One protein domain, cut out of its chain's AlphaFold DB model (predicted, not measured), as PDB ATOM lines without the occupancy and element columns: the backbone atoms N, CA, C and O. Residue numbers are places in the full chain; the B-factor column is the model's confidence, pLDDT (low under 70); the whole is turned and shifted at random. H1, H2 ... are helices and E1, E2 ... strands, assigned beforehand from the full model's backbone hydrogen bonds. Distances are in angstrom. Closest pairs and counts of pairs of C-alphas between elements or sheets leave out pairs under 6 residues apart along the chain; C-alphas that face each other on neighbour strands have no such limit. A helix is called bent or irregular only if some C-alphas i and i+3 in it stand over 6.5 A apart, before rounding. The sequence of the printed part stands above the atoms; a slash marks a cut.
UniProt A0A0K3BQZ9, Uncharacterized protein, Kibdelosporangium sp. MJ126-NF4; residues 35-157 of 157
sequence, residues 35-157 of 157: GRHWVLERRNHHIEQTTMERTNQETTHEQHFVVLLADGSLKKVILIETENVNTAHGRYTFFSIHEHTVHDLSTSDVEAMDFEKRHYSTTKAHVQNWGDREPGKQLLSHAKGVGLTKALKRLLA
ATOM      1  N   GLY A  35      -0.025  -0.490  17.002       88.19
ATOM      2  CA  GLY A  35       0.795  -0.680  18.202       88.19
ATOM      3  C   GLY A  35       1.268   0.640  18.826       88.19
ATOM      4  O   GLY A  35       0.737   1.717  18.551       88.19
ATOM      5  N   ARG A  36       2.305   0.581  19.670       92.44
ATOM      6  CA  ARG A  36       2.889   1.778  20.299       92.44
ATOM      7  C   ARG A  36       3.303   2.806  19.238       92.44
ATOM      8  O   ARG A  36       4.090   2.494  18.346       92.44
ATOM      9  N   HIS A  37       2.791   4.025  19.374       94.25
ATOM     10  CA  HIS A  37       2.970   5.090  18.396       94.25
ATOM     11  C   HIS A  37       2.988   6.470  19.057       94.25
ATOM     12  O   HIS A  37       2.588   6.633  20.212       94.25
ATOM     13  N   TRP A  38       3.418   7.469  18.294       94.50
ATOM     14  CA  TRP A  38       3.284   8.881  18.627       94.50
ATOM     15  C   TRP A  38       2.372   9.557  17.614       94.50
ATOM     16  O   TRP A  38       2.553   9.402  16.409       94.50
ATOM     17  N   VAL A  39       1.400  10.327  18.094       94.00
ATOM     18  CA  VAL A  39       0.518  11.114  17.228       94.00
ATOM     19  C   VAL A  39       1.235  12.400  16.831       94.00
ATOM     20  O   VAL A  39       1.578  13.215  17.685       94.00
ATOM     21  N   LEU A  40       1.448  12.584  15.532       92.94
ATOM     22  CA  LEU A  40       2.037  13.796  14.959       92.94
ATOM     23  C   LEU A  40       0.964  14.824  14.621       92.94
ATOM     24  O   LEU A  40       1.147  16.022  14.833       92.94
ATOM     25  N   GLU A  41      -0.169  14.347  14.110       92.50
ATOM     26  CA  GLU A  41      -1.300  15.187  13.761       92.50
ATOM     27  C   GLU A  41      -2.625  14.456  13.950       92.50
ATOM     28  O   GLU A  41      -2.712  13.237  13.826       92.50
ATOM     29  N   ARG A  42      -3.660  15.239  14.248       94.56
ATOM     30  CA  ARG A  42      -5.049  14.806  14.360       94.56
ATOM     31  C   ARG A  42      -5.954  15.806  13.653       94.56
ATOM     32  O   ARG A  42      -5.800  17.007  13.889       94.56
ATOM     33  N   ARG A  43      -6.907  15.313  12.872       95.00
ATOM     34  CA  ARG A  43      -8.014  16.075  12.284       95.00
ATOM     35  C   ARG A  43      -9.306  15.278  12.411       95.00
ATOM     36  O   ARG A  43      -9.268  14.071  12.622       95.00
ATOM     37  N   ASN A  44     -10.442  15.944  12.297       96.06
ATOM     38  CA  ASN A  44     -11.757  15.341  12.448       96.06
ATOM     39  C   ASN A  44     -12.654  15.751  11.279       96.06
ATOM     40  O   ASN A  44     -12.559  16.864  10.753       96.06
ATOM     41  N   HIS A  45     -13.543  14.848  10.892       96.44
ATOM     42  CA  HIS A  45     -14.609  15.106   9.942       96.44
ATOM     43  C   HIS A  45     -15.880  14.446  10.437       96.44
ATOM     44  O   HIS A  45     -15.860  13.327  10.930       96.44
ATOM     45  N   HIS A  46     -16.984  15.157  10.330       96.56
ATOM     46  CA  HIS A  46     -18.276  14.692  10.765       96.56
ATOM     47  C   HIS A  46     -19.289  14.947   9.667       96.56
ATOM     48  O   HIS A  46     -19.238  15.990   9.005       96.56
ATOM     49  N   ILE A  47     -20.183  13.985   9.494       95.94
ATOM     50  CA  ILE A  47     -21.248  14.006   8.506       95.94
ATOM     51  C   ILE A  47     -22.518  13.592   9.230       95.94
ATOM     52  O   ILE A  47     -22.586  12.502   9.776       95.94
ATOM     53  N   GLU A  48     -23.528  14.441   9.222       94.75
ATOM     54  CA  GLU A  48     -24.869  14.106   9.674       94.75
ATOM     55  C   GLU A  48     -25.797  14.142   8.476       94.75
ATOM     56  O   GLU A  48     -25.868  15.137   7.754       94.75
ATOM     57  N   GLN A  49     -26.518  13.053   8.262       92.12
ATOM     58  CA  GLN A  49     -27.455  12.897   7.174       92.12
ATOM     59  C   GLN A  49     -28.817  12.487   7.718       92.12
ATOM     60  O   GLN A  49     -28.981  11.463   8.370       92.12
ATOM     61  N   THR A  50     -29.838  13.265   7.375       86.38
ATOM     62  CA  THR A  50     -31.231  12.902   7.634       86.38
ATOM     63  C   THR A  50     -31.866  12.364   6.350       86.38
ATOM     64  O   THR A  50     -31.896  13.043   5.325       86.38
ATOM     65  N   THR A  51     -32.399  11.144   6.383       75.69
ATOM     66  CA  THR A  51     -33.101  10.498   5.262       75.69
ATOM     67  C   THR A  51     -34.538  10.105   5.636       75.69
ATOM     68  O   THR A  51     -34.901  10.084   6.809       75.69
ATOM     69  N   MET A  52     -35.374   9.849   4.617       60.97
ATOM     70  CA  MET A  52     -36.779   9.406   4.720       60.97
ATOM     71  C   MET A  52     -37.636  10.198   5.720       60.97
ATOM     72  O   MET A  52     -37.769   9.807   6.875       60.97
ATOM     73  N   GLU A  53     -38.230  11.313   5.283       64.38
ATOM     74  CA  GLU A  53     -39.208  12.087   6.081       64.38
ATOM     75  C   GLU A  53     -38.759  12.401   7.526       64.38
ATOM     76  O   GLU A  53     -39.579  12.542   8.427       64.38
ATOM     77  N   ARG A  54     -37.442  12.540   7.753       64.00
ATOM     78  CA  ARG A  54     -36.815  12.781   9.071       64.00
ATOM     79  C   ARG A  54     -36.919  11.632  10.071       64.00
ATOM     80  O   ARG A  54     -36.711  11.844  11.261       64.00
ATOM     81  N   THR A  55     -37.211  10.428   9.598       74.94
ATOM     82  CA  THR A  55     -37.299   9.253  10.463       74.94
ATOM     83  C   THR A  55     -35.964   8.537  10.619       74.94
ATOM     84  O   THR A  55     -35.777   7.875  11.633       74.94
ATOM     85  N   ASN A  56     -35.021   8.687   9.684       82.25
ATOM     86  CA  ASN A  56     -33.693   8.085   9.785       82.25
ATOM     87  C   ASN A  56     -32.605   9.165   9.823       82.25
ATOM     88  O   ASN A  56     -32.514   9.988   8.912       82.25
ATOM     89  N   GLN A  57     -31.784   9.155  10.862       88.25
ATOM     90  CA  GLN A  57     -30.667  10.069  11.055       88.25
ATOM     91  C   GLN A  57     -29.392   9.243  11.196       88.25
ATOM     92  O   GLN A  57     -29.271   8.433  12.109       88.25
ATOM     93  N   GLU A  58     -28.456   9.451  10.284       91.50
ATOM     94  CA  GLU A  58     -27.130   8.850  10.308       91.50
ATOM     95  C   GLU A  58     -26.114   9.930  10.669       91.50
ATOM     96  O   GLU A  58     -26.117  11.003  10.069       91.50
ATOM     97  N   THR A  59     -25.252   9.669  11.644       93.00
ATOM     98  CA  THR A  59     -24.132  10.538  12.003       93.00
ATOM     99  C   THR A  59     -22.845   9.739  11.917       93.00
ATOM    100  O   THR A  59     -22.664   8.763  12.634       93.00
ATOM    101  N   THR A  60     -21.941  10.160  11.043       95.31
ATOM    102  CA  THR A  60     -20.611   9.582  10.873       95.31
ATOM    103  C   THR A  60     -19.569  10.516  11.474       95.31
ATOM    104  O   THR A  60     -19.496  11.697  11.130       95.31
ATOM    105  N   HIS A  61     -18.737   9.980  12.358       95.06
ATOM    106  CA  HIS A  61     -17.585  10.633  12.952       95.06
ATOM    107  C   HIS A  61     -16.303   9.974  12.450       95.06
ATOM    108  O   HIS A  61     -16.012   8.825  12.761       95.06
ATOM    109  N   GLU A  62     -15.498  10.732  11.716       96.88
ATOM    110  CA  GLU A  62     -14.173  10.325  11.277       96.88
ATOM    111  C   GLU A  62     -13.090  11.061  12.066       96.88
ATOM    112  O   GLU A  62     -13.079  12.294  12.171       96.88
ATOM    113  N   GLN A  63     -12.116  10.310  12.560       95.81
ATOM    114  CA  GLN A  63     -10.913  10.837  13.189       95.81
ATOM    115  C   GLN A  63      -9.699  10.404  12.378       95.81
ATOM    116  O   GLN A  63      -9.416   9.218  12.238       95.81
ATOM    117  N   HIS A  64      -8.977  11.383  11.845       96.00
ATOM    118  CA  HIS A  64      -7.805  11.188  11.001       96.00
ATOM    119  C   HIS A  64      -6.555  11.476  11.822       96.00
ATOM    120  O   HIS A  64      -6.394  12.579  12.346       96.00
ATOM    121  N   PHE A  65      -5.653  10.509  11.901       95.44
ATOM    122  CA  PHE A  65      -4.393  10.614  12.622       95.44
ATOM    123  C   PHE A  65      -3.223  10.393  11.680       95.44
ATOM    124  O   PHE A  65      -3.238   9.474  10.866       95.44
ATOM    125  N   VAL A  66      -2.180  11.197  11.847       95.06
ATOM    126  CA  VAL A  66      -0.845  10.896  11.331       95.06
ATOM    127  C   VAL A  66      -0.007  10.436  12.510       95.06
ATOM    128  O   VAL A  66       0.136  11.175  13.488       95.06
ATOM    129  N   VAL A  67       0.532   9.222  12.429       95.31
ATOM    130  CA  VAL A  67       1.262   8.589  13.530       95.31
ATOM    131  C   VAL A  67       2.659   8.148  13.107       95.31
ATOM    132  O   VAL A  67       2.862   7.709  11.977       95.31
ATOM    133  N   LEU A  68       3.608   8.248  14.038       94.81
ATOM    134  CA  LEU A  68       4.932   7.635  13.969       94.81
ATOM    135  C   LEU A  68       4.910   6.337  14.774       94.81
ATOM    136  O   LEU A  68       4.630   6.366  15.973       94.81
ATOM    137  N   LEU A  69       5.195   5.209  14.135       94.31
ATOM    138  CA  LEU A  69       5.302   3.913  14.797       94.31
ATOM    139  C   LEU A  69       6.706   3.704  15.388       94.31
ATOM    140  O   LEU A  69       7.665   4.391  15.038       94.31
ATOM    141  N   ALA A  70       6.831   2.734  16.296       92.44
ATOM    142  CA  ALA A  70       8.098   2.401  16.957       92.44
ATOM    143  C   ALA A  70       9.211   1.934  15.998       92.44
ATOM    144  O   ALA A  70      10.387   2.073  16.323       92.44
ATOM    145  N   ASP A  71       8.850   1.408  14.828       92.38
ATOM    146  CA  ASP A  71       9.788   1.025  13.766       92.38
ATOM    147  C   ASP A  71      10.253   2.218  12.905       92.38
ATOM    148  O   ASP A  71      11.050   2.047  11.985       92.38
ATOM    149  N   GLY A  72       9.768   3.429  13.201       89.56
ATOM    150  CA  GLY A  72      10.065   4.652  12.461       89.56
ATOM    151  C   GLY A  72       9.152   4.900  11.258       89.56
ATOM    152  O   GLY A  72       9.293   5.933  10.603       89.56
ATOM    153  N   SER A  73       8.210   4.002  10.958       92.50
ATOM    154  CA  SER A  73       7.269   4.199   9.857       92.50
ATOM    155  C   SER A  73       6.209   5.250  10.196       92.50
ATOM    156  O   SER A  73       5.772   5.396  11.341       92.50
ATOM    157  N   LEU A  74       5.792   6.001   9.175       94.25
ATOM    158  CA  LEU A  74       4.705   6.967   9.271       94.25
ATOM    159  C   LEU A  74       3.451   6.369   8.640       94.25
ATOM    160  O   LEU A  74       3.494   5.908   7.498       94.25
ATOM    161  N   LYS A  75       2.332   6.404   9.364       95.94
ATOM    162  CA  LYS A  75       1.037   5.909   8.883       95.94
ATOM    163  C   LYS A  75      -0.052   6.953   9.067       95.94
ATOM    164  O   LYS A  75      -0.037   7.720  10.032       95.94
ATOM    165  N   LYS A  76      -1.023   6.939   8.159       96.31
ATOM    166  CA  LYS A  76      -2.311   7.590   8.351       96.31
ATOM    167  C   LYS A  76      -3.312   6.556   8.847       96.31
ATOM    168  O   LYS A  76      -3.490   5.507   8.230       96.31
ATOM    169  N   VAL A  77      -3.937   6.857   9.978       96.44
ATOM    170  CA  VAL A  77      -4.972   6.033  10.601       96.44
ATOM    171  C   VAL A  77      -6.272   6.815  10.568       96.44
ATOM    172  O   VAL A  77      -6.306   7.962  11.008       96.44
ATOM    173  N   ILE A  78      -7.334   6.211  10.051       95.81
ATOM    174  CA  ILE A  78      -8.674   6.798  10.079       95.81
ATOM    175  C   ILE A  78      -9.552   5.885  10.914       95.81
ATOM    176  O   ILE A  78      -9.651   4.699  10.611       95.81
ATOM    177  N   LEU A  79     -10.163   6.435  11.957       94.06
ATOM    178  CA  LEU A  79     -11.191   5.769  12.751       94.06
ATOM    179  C   LEU A  79     -12.541   6.340  12.338       94.06
ATOM    180  O   LEU A  79     -12.671   7.561  12.260       94.06
ATOM    181  N   ILE A  80     -13.509   5.474  12.061       93.81
ATOM    182  CA  ILE A  80     -14.841   5.857  11.596       93.81
ATOM    183  C   ILE A  80     -15.861   5.235  12.542       93.81
ATOM    184  O   ILE A  80     -15.850   4.028  12.773       93.81
ATOM    185  N   GLU A  81     -16.736   6.064  13.086       92.00
ATOM    186  CA  GLU A  81     -17.893   5.644  13.865       92.00
ATOM    187  C   GLU A  81     -19.149   6.169  13.177       92.00
ATOM    188  O   GLU A  81     -19.293   7.376  13.003       92.00
ATOM    189  N   THR A  82     -20.051   5.279  12.783       89.88
ATOM    190  CA  THR A  82     -21.334   5.649  12.187       89.88
ATOM    191  C   THR A  82     -22.455   5.245  13.126       89.88
ATOM    192  O   THR A  82     -22.722   4.057  13.320       89.88
ATOM    193  N   GLU A  83     -23.127   6.235  13.697       89.69
ATOM    194  CA  GLU A  83     -24.329   6.077  14.500       89.69
ATOM    195  C   GLU A  83     -25.568   6.262  13.622       89.69
ATOM    196  O   GLU A  83     -25.715   7.253  12.914       89.69
ATOM    197  N   ASN A  84     -26.495   5.315  13.692       86.56
ATOM    198  CA  ASN A  84     -27.767   5.377  12.990       86.56
ATOM    199  C   ASN A  84     -28.921   5.366  13.989       86.56
ATOM    200  O   ASN A  84     -29.018   4.485  14.850       86.56
ATOM    201  N   VAL A  85     -29.823   6.328  13.826       85.19
ATOM    202  CA  VAL A  85     -31.038   6.505  14.614       85.19
ATOM    203  C   VAL A  85     -32.232   6.424  13.682       85.19
ATOM    204  O   VAL A  85     -32.478   7.324  12.884       85.19
ATOM    205  N   ASN A  86     -33.016   5.361  13.815       82.12
ATOM    206  CA  ASN A  86     -34.257   5.207  13.070       82.12
ATOM    207  C   ASN A  86     -35.463   5.304  14.013       82.12
ATOM    208  O   ASN A  86     -35.517   4.662  15.063       82.12
ATOM    209  N   THR A  87     -36.415   6.144  13.620       78.62
ATOM    210  CA  THR A  87     -37.615   6.552  14.348       78.62
ATOM    211  C   THR A  87     -38.872   6.232  13.537       78.62
ATOM    212  O   THR A  87     -39.700   7.083  13.229       78.62
ATOM    213  N   ALA A  88     -39.036   4.966  13.164       74.25
ATOM    214  CA  ALA A  88     -40.232   4.495  12.476       74.25
ATOM    215  C   ALA A  88     -41.334   4.068  13.468       74.25
ATOM    216  O   ALA A  88     -41.090   3.319  14.416       74.25
ATOM    217  N   HIS A  89     -42.580   4.489  13.216       72.44
ATOM    218  CA  HIS A  89     -43.783   4.040  13.946       72.44
ATOM    219  C   HIS A  89     -43.692   4.178  15.484       72.44
ATOM    220  O   HIS A  89     -44.135   3.298  16.226       72.44
ATOM    221  N   GLY A  90     -43.077   5.261  15.976       69.44
ATOM    222  CA  GLY A  90     -42.914   5.518  17.414       69.44
ATOM    223  C   GLY A  90     -41.931   4.577  18.122       69.44
ATOM    224  O   GLY A  90     -41.956   4.475  19.349       69.44
ATOM    225  N   ARG A  91     -41.082   3.859  17.374       69.00
ATOM    226  CA  ARG A  91     -39.987   3.043  17.912       69.00
ATOM    227  C   ARG A  91     -38.651   3.668  17.541       69.00
ATOM    228  O   ARG A  91     -38.450   4.026  16.390       69.00
ATOM    229  N   TYR A  92     -37.744   3.713  18.511       74.00
ATOM    230  CA  TYR A  92     -36.363   4.130  18.306       74.00
ATOM    231  C   TYR A  92     -35.456   2.904  18.205       74.00
ATOM    232  O   TYR A  92     -35.363   2.107  19.148       74.00
ATOM    233  N   THR A  93     -34.774   2.759  17.077       75.38
ATOM    234  CA  THR A  93     -33.695   1.786  16.898       75.38
ATOM    235  C   THR A  93     -32.383   2.520  16.699       75.38
ATOM    236  O   THR A  93     -32.298   3.404  15.850       75.38
ATOM    237  N   PHE A  94     -31.383   2.114  17.474       77.06
ATOM    238  CA  PHE A  94     -30.039   2.671  17.464       77.06
ATOM    239  C   PHE A  94     -29.058   1.564  17.103       77.06
ATOM    240  O   PHE A  94     -29.142   0.470  17.672       77.06
ATOM    241  N   PHE A  95     -28.127   1.842  16.203       77.25
ATOM    242  CA  PHE A  95     -26.969   0.985  15.985       77.25
ATOM    243  C   PHE A  95     -25.744   1.832  15.647       77.25
ATOM    244  O   PHE A  95     -25.865   2.875  15.012       77.25
ATOM    245  N   SER A  96     -24.578   1.373  16.090       81.31
ATOM    246  CA  SER A  96     -23.285   2.016  15.854       81.31
ATOM    247  C   SER A  96     -22.358   1.034  15.144       81.31
ATOM    248  O   SER A  96     -22.198  -0.103  15.602       81.31
ATOM    249  N   ILE A  97     -21.736   1.465  14.055       83.88
ATOM    250  CA  ILE A  97     -20.726   0.700  13.322       83.88
ATOM    251  C   ILE A  97     -19.379   1.383  13.540       83.88
ATOM    252  O   ILE A  97     -19.289   2.602  13.461       83.88
ATOM    253  N   HIS A  98     -18.348   0.588  13.819       86.69
ATOM    254  CA  HIS A  98     -16.983   1.072  13.998       86.69
ATOM    255  C   HIS A  98     -16.088   0.455  12.929       86.69
ATOM    256  O   HIS A  98     -16.003  -0.771  12.818       86.69
ATOM    257  N   GLU A  99     -15.393   1.298  12.180       89.75
ATOM    258  CA  GLU A  99     -14.452   0.905  11.139       89.75
ATOM    259  C   GLU A  99     -13.114   1.615  11.344       89.75
ATOM    260  O   GLU A  99     -13.009   2.641  12.022       89.75
ATOM    261  N   HIS A 100     -12.057   1.055  10.765       92.62
ATOM    262  CA  HIS A 100     -10.755   1.701  10.752       92.62
ATOM    263  C   HIS A 100     -10.006   1.393   9.463       92.62
ATOM    264  O   HIS A 100     -10.160   0.324   8.872       92.62
ATOM    265  N   THR A 101      -9.145   2.319   9.054       93.81
ATOM    266  CA  THR A 101      -8.194   2.102   7.964       93.81
ATOM    267  C   THR A 101      -6.803   2.553   8.380       93.81
ATOM    268  O   THR A 101      -6.644   3.509   9.140       93.81
ATOM    269  N   VAL A 102      -5.791   1.854   7.871       95.31
ATOM    270  CA  VAL A 102      -4.377   2.176   8.081       95.31
ATOM    271  C   VAL A 102      -3.684   2.130   6.727       95.31
ATOM    272  O   VAL A 102      -3.748   1.117   6.035       95.31
ATOM    273  N   HIS A 103      -3.033   3.223   6.338       94.44
ATOM    274  CA  HIS A 103      -2.302   3.311   5.075       94.44
ATOM    275  C   HIS A 103      -1.044   4.175   5.207       94.44
ATOM    276  O   HIS A 103      -0.862   4.901   6.187       94.44
ATOM    277  N   ASP A 104      -0.145   4.055   4.232       95.31
ATOM    278  CA  ASP A 104       1.016   4.936   4.110       95.31
ATOM    279  C   ASP A 104       0.585   6.376   3.828       95.31
ATOM    280  O   ASP A 104      -0.455   6.612   3.212       95.31
ATOM    281  N   LEU A 105       1.390   7.348   4.270       92.56
ATOM    282  CA  LEU A 105       1.101   8.753   3.988       92.56
ATOM    283  C   LEU A 105       1.194   9.020   2.491       92.56
ATOM    284  O   LEU A 105       2.205   8.737   1.845       92.56
ATOM    285  N   SER A 106       0.165   9.673   1.972       91.44
ATOM    286  CA  SER A 106       0.237  10.302   0.667       91.44
ATOM    287  C   SER A 106       1.004  11.625   0.737       91.44
ATOM    288  O   SER A 106       1.155  12.251   1.790       91.44
ATOM    289  N   THR A 107       1.427  12.109  -0.427       88.75
ATOM    290  CA  THR A 107       2.013  13.444  -0.579       88.75
ATOM    291  C   THR A 107       1.101  14.549  -0.031       88.75
ATOM    292  O   THR A 107       1.585  15.464   0.633       88.75
ATOM    293  N   SER A 108      -0.210  14.444  -0.270       88.69
ATOM    294  CA  SER A 108      -1.208  15.394   0.232       88.69
ATOM    295  C   SER A 108      -1.334  15.379   1.754       88.69
ATOM    296  O   SER A 108      -1.573  16.428   2.344       88.69
ATOM    297  N   ASP A 109      -1.142  14.227   2.405       90.25
ATOM    298  CA  ASP A 109      -1.191  14.147   3.869       90.25
ATOM    299  C   ASP A 109      -0.025  14.909   4.498       90.25
ATOM    300  O   ASP A 109      -0.216  15.641   5.464       90.25
ATOM    301  N   VAL A 110       1.171  14.779   3.914       89.44
ATOM    302  CA  VAL A 110       2.363  15.516   4.356       89.44
ATOM    303  C   VAL A 110       2.184  17.019   4.146       89.44
ATOM    304  O   VAL A 110       2.506  17.802   5.036       89.44
ATOM    305  N   GLU A 111       1.657  17.424   2.989       89.50
ATOM    306  CA  GLU A 111       1.387  18.833   2.681       89.50
ATOM    307  C   GLU A 111       0.334  19.432   3.612       89.50
ATOM    308  O   GLU A 111       0.501  20.563   4.059       89.50
ATOM    309  N   ALA A 112      -0.720  18.690   3.965       90.00
ATOM    310  CA  ALA A 112      -1.762  19.183   4.864       90.00
ATOM    311  C   ALA A 112      -1.199  19.623   6.229       90.00
ATOM    312  O   ALA A 112      -1.704  20.589   6.807       90.00
ATOM    313  N   MET A 113      -0.118  18.988   6.703       90.38
ATOM    314  CA  MET A 113       0.561  19.343   7.958       90.38
ATOM    315  C   MET A 113       1.216  20.733   7.938       90.38
ATOM    316  O   MET A 113       1.547  21.290   8.988       90.38
ATOM    317  N   ASP A 114       1.446  21.296   6.751       92.31
ATOM    318  CA  ASP A 114       2.028  22.627   6.589       92.31
ATOM    319  C   ASP A 114       0.987  23.746   6.715       92.31
ATOM    320  O   ASP A 114       1.367  24.913   6.832       92.31
ATOM    321  N   PHE A 115      -0.307  23.414   6.726       91.75
ATOM    322  CA  PHE A 115      -1.413  24.371   6.751       91.75
ATOM    323  C   PHE A 115      -2.153  24.379   8.088       91.75
ATOM    324  O   PHE A 115      -2.150  23.412   8.851       91.75
ATOM    325  N   GLU A 116      -2.827  25.495   8.365       91.69
ATOM    326  CA  GLU A 116      -3.682  25.621   9.540       91.69
ATOM    327  C   GLU A 116      -4.809  24.577   9.548       91.69
ATOM    328  O   GLU A 116      -5.346  24.179   8.507       91.69
ATOM    329  N   LYS A 117      -5.215  24.176  10.754       91.50
ATOM    330  CA  LYS A 117      -6.466  23.450  10.961       91.50
ATOM    331  C   LYS A 117      -7.570  24.474  11.099       91.50
ATOM    332  O   LYS A 117      -7.613  25.215  12.081       91.50
ATOM    333  N   ARG A 118      -8.448  24.529  10.107       92.38
ATOM    334  CA  ARG A 118      -9.571  25.456  10.116       92.38
ATOM    335  C   ARG A 118     -10.861  24.675  10.209       92.38
ATOM    336  O   ARG A 118     -11.185  23.906   9.309       92.38
ATOM    337  N   HIS A 119     -11.602  24.921  11.283       93.75
ATOM    338  CA  HIS A 119     -12.934  24.366  11.408       93.75
ATOM    339  C   HIS A 119     -13.833  24.902  10.288       93.75
ATOM    340  O   HIS A 119     -13.867  26.110  10.028       93.75
ATOM    341  N   TYR A 120     -14.572  24.008   9.649       93.81
ATOM    342  CA  TYR A 120     -15.640  24.335   8.723       93.81
ATOM    343  C   TYR A 120     -16.938  23.678   9.179       93.81
ATOM    344  O   TYR A 120     -16.933  22.641   9.838       93.81
ATOM    345  N   SER A 121     -18.048  24.285   8.772       95.94
ATOM    346  CA  SER A 121     -19.380  23.708   8.871       95.94
ATOM    347  C   SER A 121     -20.143  24.082   7.611       95.94
ATOM    348  O   SER A 121     -20.205  25.257   7.242       95.94
ATOM    349  N   THR A 122     -20.683  23.090   6.918       94.56
ATOM    350  CA  THR A 122     -21.474  23.271   5.706       94.56
ATOM    351  C   THR A 122     -22.738  22.438   5.799       94.56
ATOM    352  O   THR A 122     -22.710  21.279   6.198       94.56
ATOM    353  N   THR A 123     -23.862  23.019   5.398       93.44
ATOM    354  CA  THR A 123     -25.142  22.312   5.346       93.44
ATOM    355  C   THR A 123     -25.681  22.415   3.934       93.44
ATOM    356  O   THR A 123     -25.800  23.513   3.387       93.44
ATOM    357  N   LYS A 124     -25.992  21.273   3.321       89.81
ATOM    358  CA  LYS A 124     -26.605  21.209   1.996       89.81
ATOM    359  C   LYS A 124     -27.725  20.176   2.008       89.81
ATOM    360  O   LYS A 124     -27.487  18.995   2.243       89.81
ATOM    361  N   ALA A 125     -28.943  20.631   1.711       87.19
ATOM    362  CA  ALA A 125     -30.157  19.826   1.816       87.19
ATOM    363  C   ALA A 125     -30.287  19.186   3.213       87.19
ATOM    364  O   ALA A 125     -30.393  19.909   4.199       87.19
ATOM    365  N   HIS A 126     -30.262  17.857   3.296       87.12
ATOM    366  CA  HIS A 126     -30.379  17.095   4.541       87.12
ATOM    367  C   HIS A 126     -29.043  16.535   5.039       87.12
ATOM    368  O   HIS A 126     -29.041  15.588   5.820       87.12
ATOM    369  N   VAL A 127     -27.923  17.091   4.562       91.94
ATOM    370  CA  VAL A 127     -26.576  16.687   4.966       91.94
ATOM    371  C   VAL A 127     -25.844  17.877   5.577       91.94
ATOM    372  O   VAL A 127     -25.674  18.915   4.928       91.94
ATOM    373  N   GLN A 128     -25.395  17.722   6.815       94.62
ATOM    374  CA  GLN A 128     -24.517  18.651   7.509       94.62
ATOM    375  C   GLN A 128     -23.125  18.030   7.620       94.62
ATOM    376  O   GLN A 128     -22.977  16.886   8.017       94.62
ATOM    377  N   ASN A 129     -22.096  18.787   7.260       96.00
ATOM    378  CA  ASN A 129     -20.703  18.370   7.331       96.00
ATOM    379  C   ASN A 129     -19.931  19.368   8.181       96.00
ATOM    380  O   ASN A 129     -20.053  20.573   7.963       96.00
ATOM    381  N   TRP A 130     -19.098  18.900   9.101       96.94
ATOM    382  CA  TRP A 130     -18.245  19.784   9.891       96.94
ATOM    383  C   TRP A 130     -16.932  19.112  10.278       96.94
ATOM    384  O   TRP A 130     -16.760  17.907  10.102       96.94
ATOM    385  N   GLY A 131     -15.974  19.896  10.764       96.31
ATOM    386  CA  GLY A 131     -14.667  19.391  11.188       96.31
ATOM    387  C   GLY A 131     -13.520  20.262  10.700       96.31
ATOM    388  O   GLY A 131     -13.719  21.417  10.352       96.31
ATOM    389  N   ASP A 132     -12.312  19.715  10.710       94.38
ATOM    390  CA  ASP A 132     -11.057  20.386  10.353       94.38
ATOM    391  C   ASP A 132     -10.147  19.500   9.477       94.38
ATOM    392  O   ASP A 132      -8.935  19.717   9.387       94.38
ATOM    393  N   ARG A 133     -10.737  18.487   8.822       92.19
ATOM    394  CA  ARG A 133     -10.050  17.537   7.929       92.19
ATOM    395  C   ARG A 133      -9.291  18.218   6.800       92.19
ATOM    396  O   ARG A 133      -8.135  17.881   6.568       92.19
ATOM    397  N   GLU A 134      -9.910  19.184   6.133       89.50
ATOM    398  CA  GLU A 134      -9.285  19.878   5.008       89.50
ATOM    399  C   GLU A 134      -8.266  20.929   5.485       89.50
ATOM    400  O   GLU A 134      -8.488  21.593   6.508       89.50
ATOM    401  N   PRO A 135      -7.138  21.109   4.775       88.19
ATOM    402  CA  PRO A 135      -6.187  22.169   5.081       88.19
ATOM    403  C   PRO A 135      -6.837  23.548   4.912       88.19
ATOM    404  O   PRO A 135      -7.558  23.810   3.946       88.19
ATOM    405  N   GLY A 136      -6.582  24.444   5.867       87.81
ATOM    406  CA  GLY A 136      -6.994  25.838   5.757       87.81
ATOM    407  C   GLY A 136      -6.183  26.604   4.707       87.81
ATOM    408  O   GLY A 136      -5.307  26.067   4.035       87.81
ATOM    409  N   LYS A 137      -6.471  27.901   4.565       88.50
ATOM    410  CA  LYS A 137      -5.811  28.743   3.549       88.50
ATOM    411  C   LYS A 137      -4.472  29.301   4.028       88.50
ATOM    412  O   LYS A 137      -3.658  29.711   3.205       88.50
ATOM    413  N   GLN A 138      -4.254  29.355   5.342       89.38
ATOM    414  CA  GLN A 138      -3.013  29.860   5.908       89.38
ATOM    415  C   GLN A 138      -1.936  28.771   5.928       89.38
ATOM    416  O   GLN A 138      -2.074  27.749   6.601       89.38
ATOM    417  N   LEU A 139      -0.833  29.038   5.231       88.94
ATOM    418  CA  LEU A 139       0.386  28.246   5.320       88.94
ATOM    419  C   LEU A 139       1.111  28.577   6.637       88.94
ATOM    420  O   LEU A 139       1.493  29.722   6.872       88.94
ATOM    421  N   LEU A 140       1.298  27.580   7.500       87.00
ATOM    422  CA  LEU A 140       2.028  27.696   8.770       87.00
ATOM    423  C   LEU A 140       3.531  27.436   8.612       87.00
ATOM    424  O   LEU A 140       4.332  27.804   9.477       87.00
ATOM    425  N   SER A 141       3.925  26.769   7.527       83.31
ATOM    426  CA  SER A 141       5.317  26.426   7.253       83.31
ATOM    427  C   SER A 141       5.674  26.657   5.787       83.31
ATOM    428  O   SER A 141       5.019  26.148   4.895       83.31
ATOM    429  N   HIS A 142       6.748  27.407   5.537       71.19
ATOM    430  CA  HIS A 142       7.101  27.924   4.206       71.19
ATOM    431  C   HIS A 142       7.491  26.879   3.144       71.19
ATOM    432  O   HIS A 142       7.606  27.244   1.977       71.19
ATOM    433  N   ALA A 143       7.722  25.617   3.512       74.75
ATOM    434  CA  ALA A 143       8.105  24.567   2.573       74.75
ATOM    435  C   ALA A 143       7.411  23.245   2.906       74.75
ATOM    436  O   ALA A 143       7.109  22.968   4.066       74.75
ATOM    437  N   LYS A 144       7.208  22.431   1.869       72.88
ATOM    438  CA  LYS A 144       6.545  21.129   1.942       72.88
ATOM    439  C   LYS A 144       7.237  20.186   2.928       72.88
ATOM    440  O   LYS A 144       8.448  19.983   2.845       72.88
ATOM    441  N   GLY A 145       6.468  19.588   3.835       74.50
ATOM    442  CA  GLY A 145       6.948  18.630   4.834       74.50
ATOM    443  C   GLY A 145       7.692  19.259   6.018       74.50
ATOM    444  O   GLY A 145       8.218  18.543   6.880       74.50
ATOM    445  N   VAL A 146       7.730  20.591   6.116       86.44
ATOM    446  CA  VAL A 146       8.308  21.278   7.281       86.44
ATOM    447  C   VAL A 146       7.433  21.077   8.518       86.44
ATOM    448  O   VAL A 146       7.968  20.955   9.618       86.44
ATOM    449  N   GLY A 147       6.115  20.992   8.356       83.25
ATOM    450  CA  GLY A 147       5.148  20.648   9.393       83.25
ATOM    451  C   GLY A 147       5.456  19.285  10.004       83.25
ATOM    452  O   GLY A 147       5.640  19.193  11.219       83.25
ATOM    453  N   LEU A 148       5.654  18.264   9.163       86.62
ATOM    454  CA  LEU A 148       6.099  16.937   9.594       86.62
ATOM    455  C   LEU A 148       7.441  17.001  10.334       86.62
ATOM    456  O   LEU A 148       7.567  16.493  11.446       86.62
ATOM    457  N   THR A 149       8.433  17.685   9.764       86.31
ATOM    458  CA  THR A 149       9.759  17.826  10.387       86.31
ATOM    459  C   THR A 149       9.676  18.498  11.761       86.31
ATOM    460  O   THR A 149      10.332  18.070  12.710       86.31
ATOM    461  N   LYS A 150       8.862  19.552  11.902       85.31
ATOM    462  CA  LYS A 150       8.618  20.228  13.182       85.31
ATOM    463  C   LYS A 150       7.901  19.312  14.174       85.31
ATOM    464  O   LYS A 150       8.268  19.320  15.345       85.31
ATOM    465  N   ALA A 151       6.915  18.533  13.726       85.44
ATOM    466  CA  ALA A 151       6.215  17.567  14.568       85.44
ATOM    467  C   ALA A 151       7.178  16.500  15.107       85.44
ATOM    468  O   ALA A 151       7.213  16.264  16.310       85.44
ATOM    469  N   LEU A 152       8.042  15.951  14.248       88.50
ATOM    470  CA  LEU A 152       9.081  15.002  14.651       88.50
ATOM    471  C   LEU A 152      10.076  15.626  15.639       88.50
ATOM    472  O   LEU A 152      10.375  15.029  16.667       88.50
ATOM    473  N   LYS A 153      10.539  16.859  15.389       89.06
ATOM    474  CA  LYS A 153      11.422  17.577  16.326       89.06
ATOM    475  C   LYS A 153      10.786  17.783  17.701       89.06
ATOM    476  O   LYS A 153      11.490  17.683  18.693       89.06
ATOM    477  N   ARG A 154       9.475  18.046  17.770       87.31
ATOM    478  CA  ARG A 154       8.742  18.200  19.042       87.31
ATOM    479  C   ARG A 154       8.653  16.908  19.851       87.31
ATOM    480  O   ARG A 154       8.496  16.997  21.056       87.31
ATOM    481  N   LEU A 155       8.726  15.739  19.214       85.38
ATOM    482  CA  LEU A 155       8.772  14.461  19.933       85.38
ATOM    483  C   LEU A 155      10.146  14.162  20.539       85.38
ATOM    484  O   LEU A 155      10.240  13.351  21.454       85.38
ATOM    485  N   LEU A 156      11.199  14.761  19.982       80.75
ATOM    486  CA  LEU A 156      12.589  14.541  20.386       80.75
ATOM    487  C   LEU A 156      13.109  15.599  21.372       80.75
ATOM    488  O   LEU A 156      14.225  15.453  21.864       80.75
ATOM    489  N   ALA A 157      12.339  16.667  21.593       70.50
ATOM    490  CA  ALA A 157      12.642  17.751  22.525       70.50
ATOM    491  C   ALA A 157      12.019  17.468  23.895       70.50
ATOM    492  O   ALA A 157      12.697  17.769  24.902       70.50
TER     493      ALA A 157
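This is residues 35 to 157 of the 157 residues of an uncharacterized protein of Kibdelosporangium sp. MJ126-NF4 (UniProt A0A0K3BQZ9). Four long strands, E1 to E4, lie side by side in one long, twisted antiparallel sheet, widened by the short hairpin E6 and E7 beside E1. At the end of the sheet where E1 begins there is a small head, made of the helices H1 and H2 and the short strand pair E5 and E8, and H2 packs on the bent first part of E1. The printed part has 123 residues, with two named helices and eight named strands in the order E1, E2, E3, E4, H1, E5, E6, E7, E8, H2; the large sheet runs E4, E3, E2, E1, E7, E6, and the class is mostly strand. The whole is loose, with a radius of gyration of the C-alphas of 17.8 A, and elongated, spanning 58 by 33 by 22 A.

E1, residues 37 to 51, begins at C-alpha 37 (2.970, 5.090, 18.396), bends by 79 degrees at residue 40 and is 38.8 A long. E2, residues 56 to 69, is 39.5 A; E3, residues 74 to 88, 45.1 A; E4, residues 91 to 104, 43.3 A, beginning at C-alpha 91 (-39.987, 3.043, 17.912). H1 is residues 107 to 112, E5 115 to 117, E6 120 to 124, E7 127 to 131 and E8 135 to 139. H2, residues 146 to 156, is 15.3 A long and ends at C-alpha 156 (12.589, 14.541, 20.386).

E1 to E4 form a meander, each strand the antiparallel neighbour of the one before. N 47 and O 60 are 2.9 A apart between E1 and E2, N 61 and O 81 2.7 A between E2 and E3, and N 80 and O 99 2.9 A between E3 and E4. E7 is the antiparallel neighbour of E1, with N 46 and O 130 at 2.8 A, and of E6, with N 122 and O 129 at 2.8 A; E6 and E7 form a hairpin. E4 and E6 are the edge strands. E5 runs on into E6 at 70 degrees, and is the antiparallel neighbour of E8, with N 136 and O 116 at 2.9 A. H2 is on the large sheet, and its closest C-alphas to E1 are those of Ala 151 and Leu 40, 5.6 A. H1 only grazes that sheet, with residues 109 to 112. H1 and H2 only just touch, with 3 pairs of C-alphas within 8 A, the closest those of Val 110 and Leu 148, 6.6 A; they are about perpendicular, at 77 degrees. In H1 and H2 every O i to N i+4 pair is within hydrogen-bond range.

The two C-alphas farthest apart, those of His 89 and Ala 157, are 58.7 A apart. The printed part has no cut and ends at residue 157, the chain's last. No link is long; that from E8 to H2 is short, and the others are tight. The mean pLDDT of the printed part is 88.3; residues 52 to 54 and 90 to 91 are under 70.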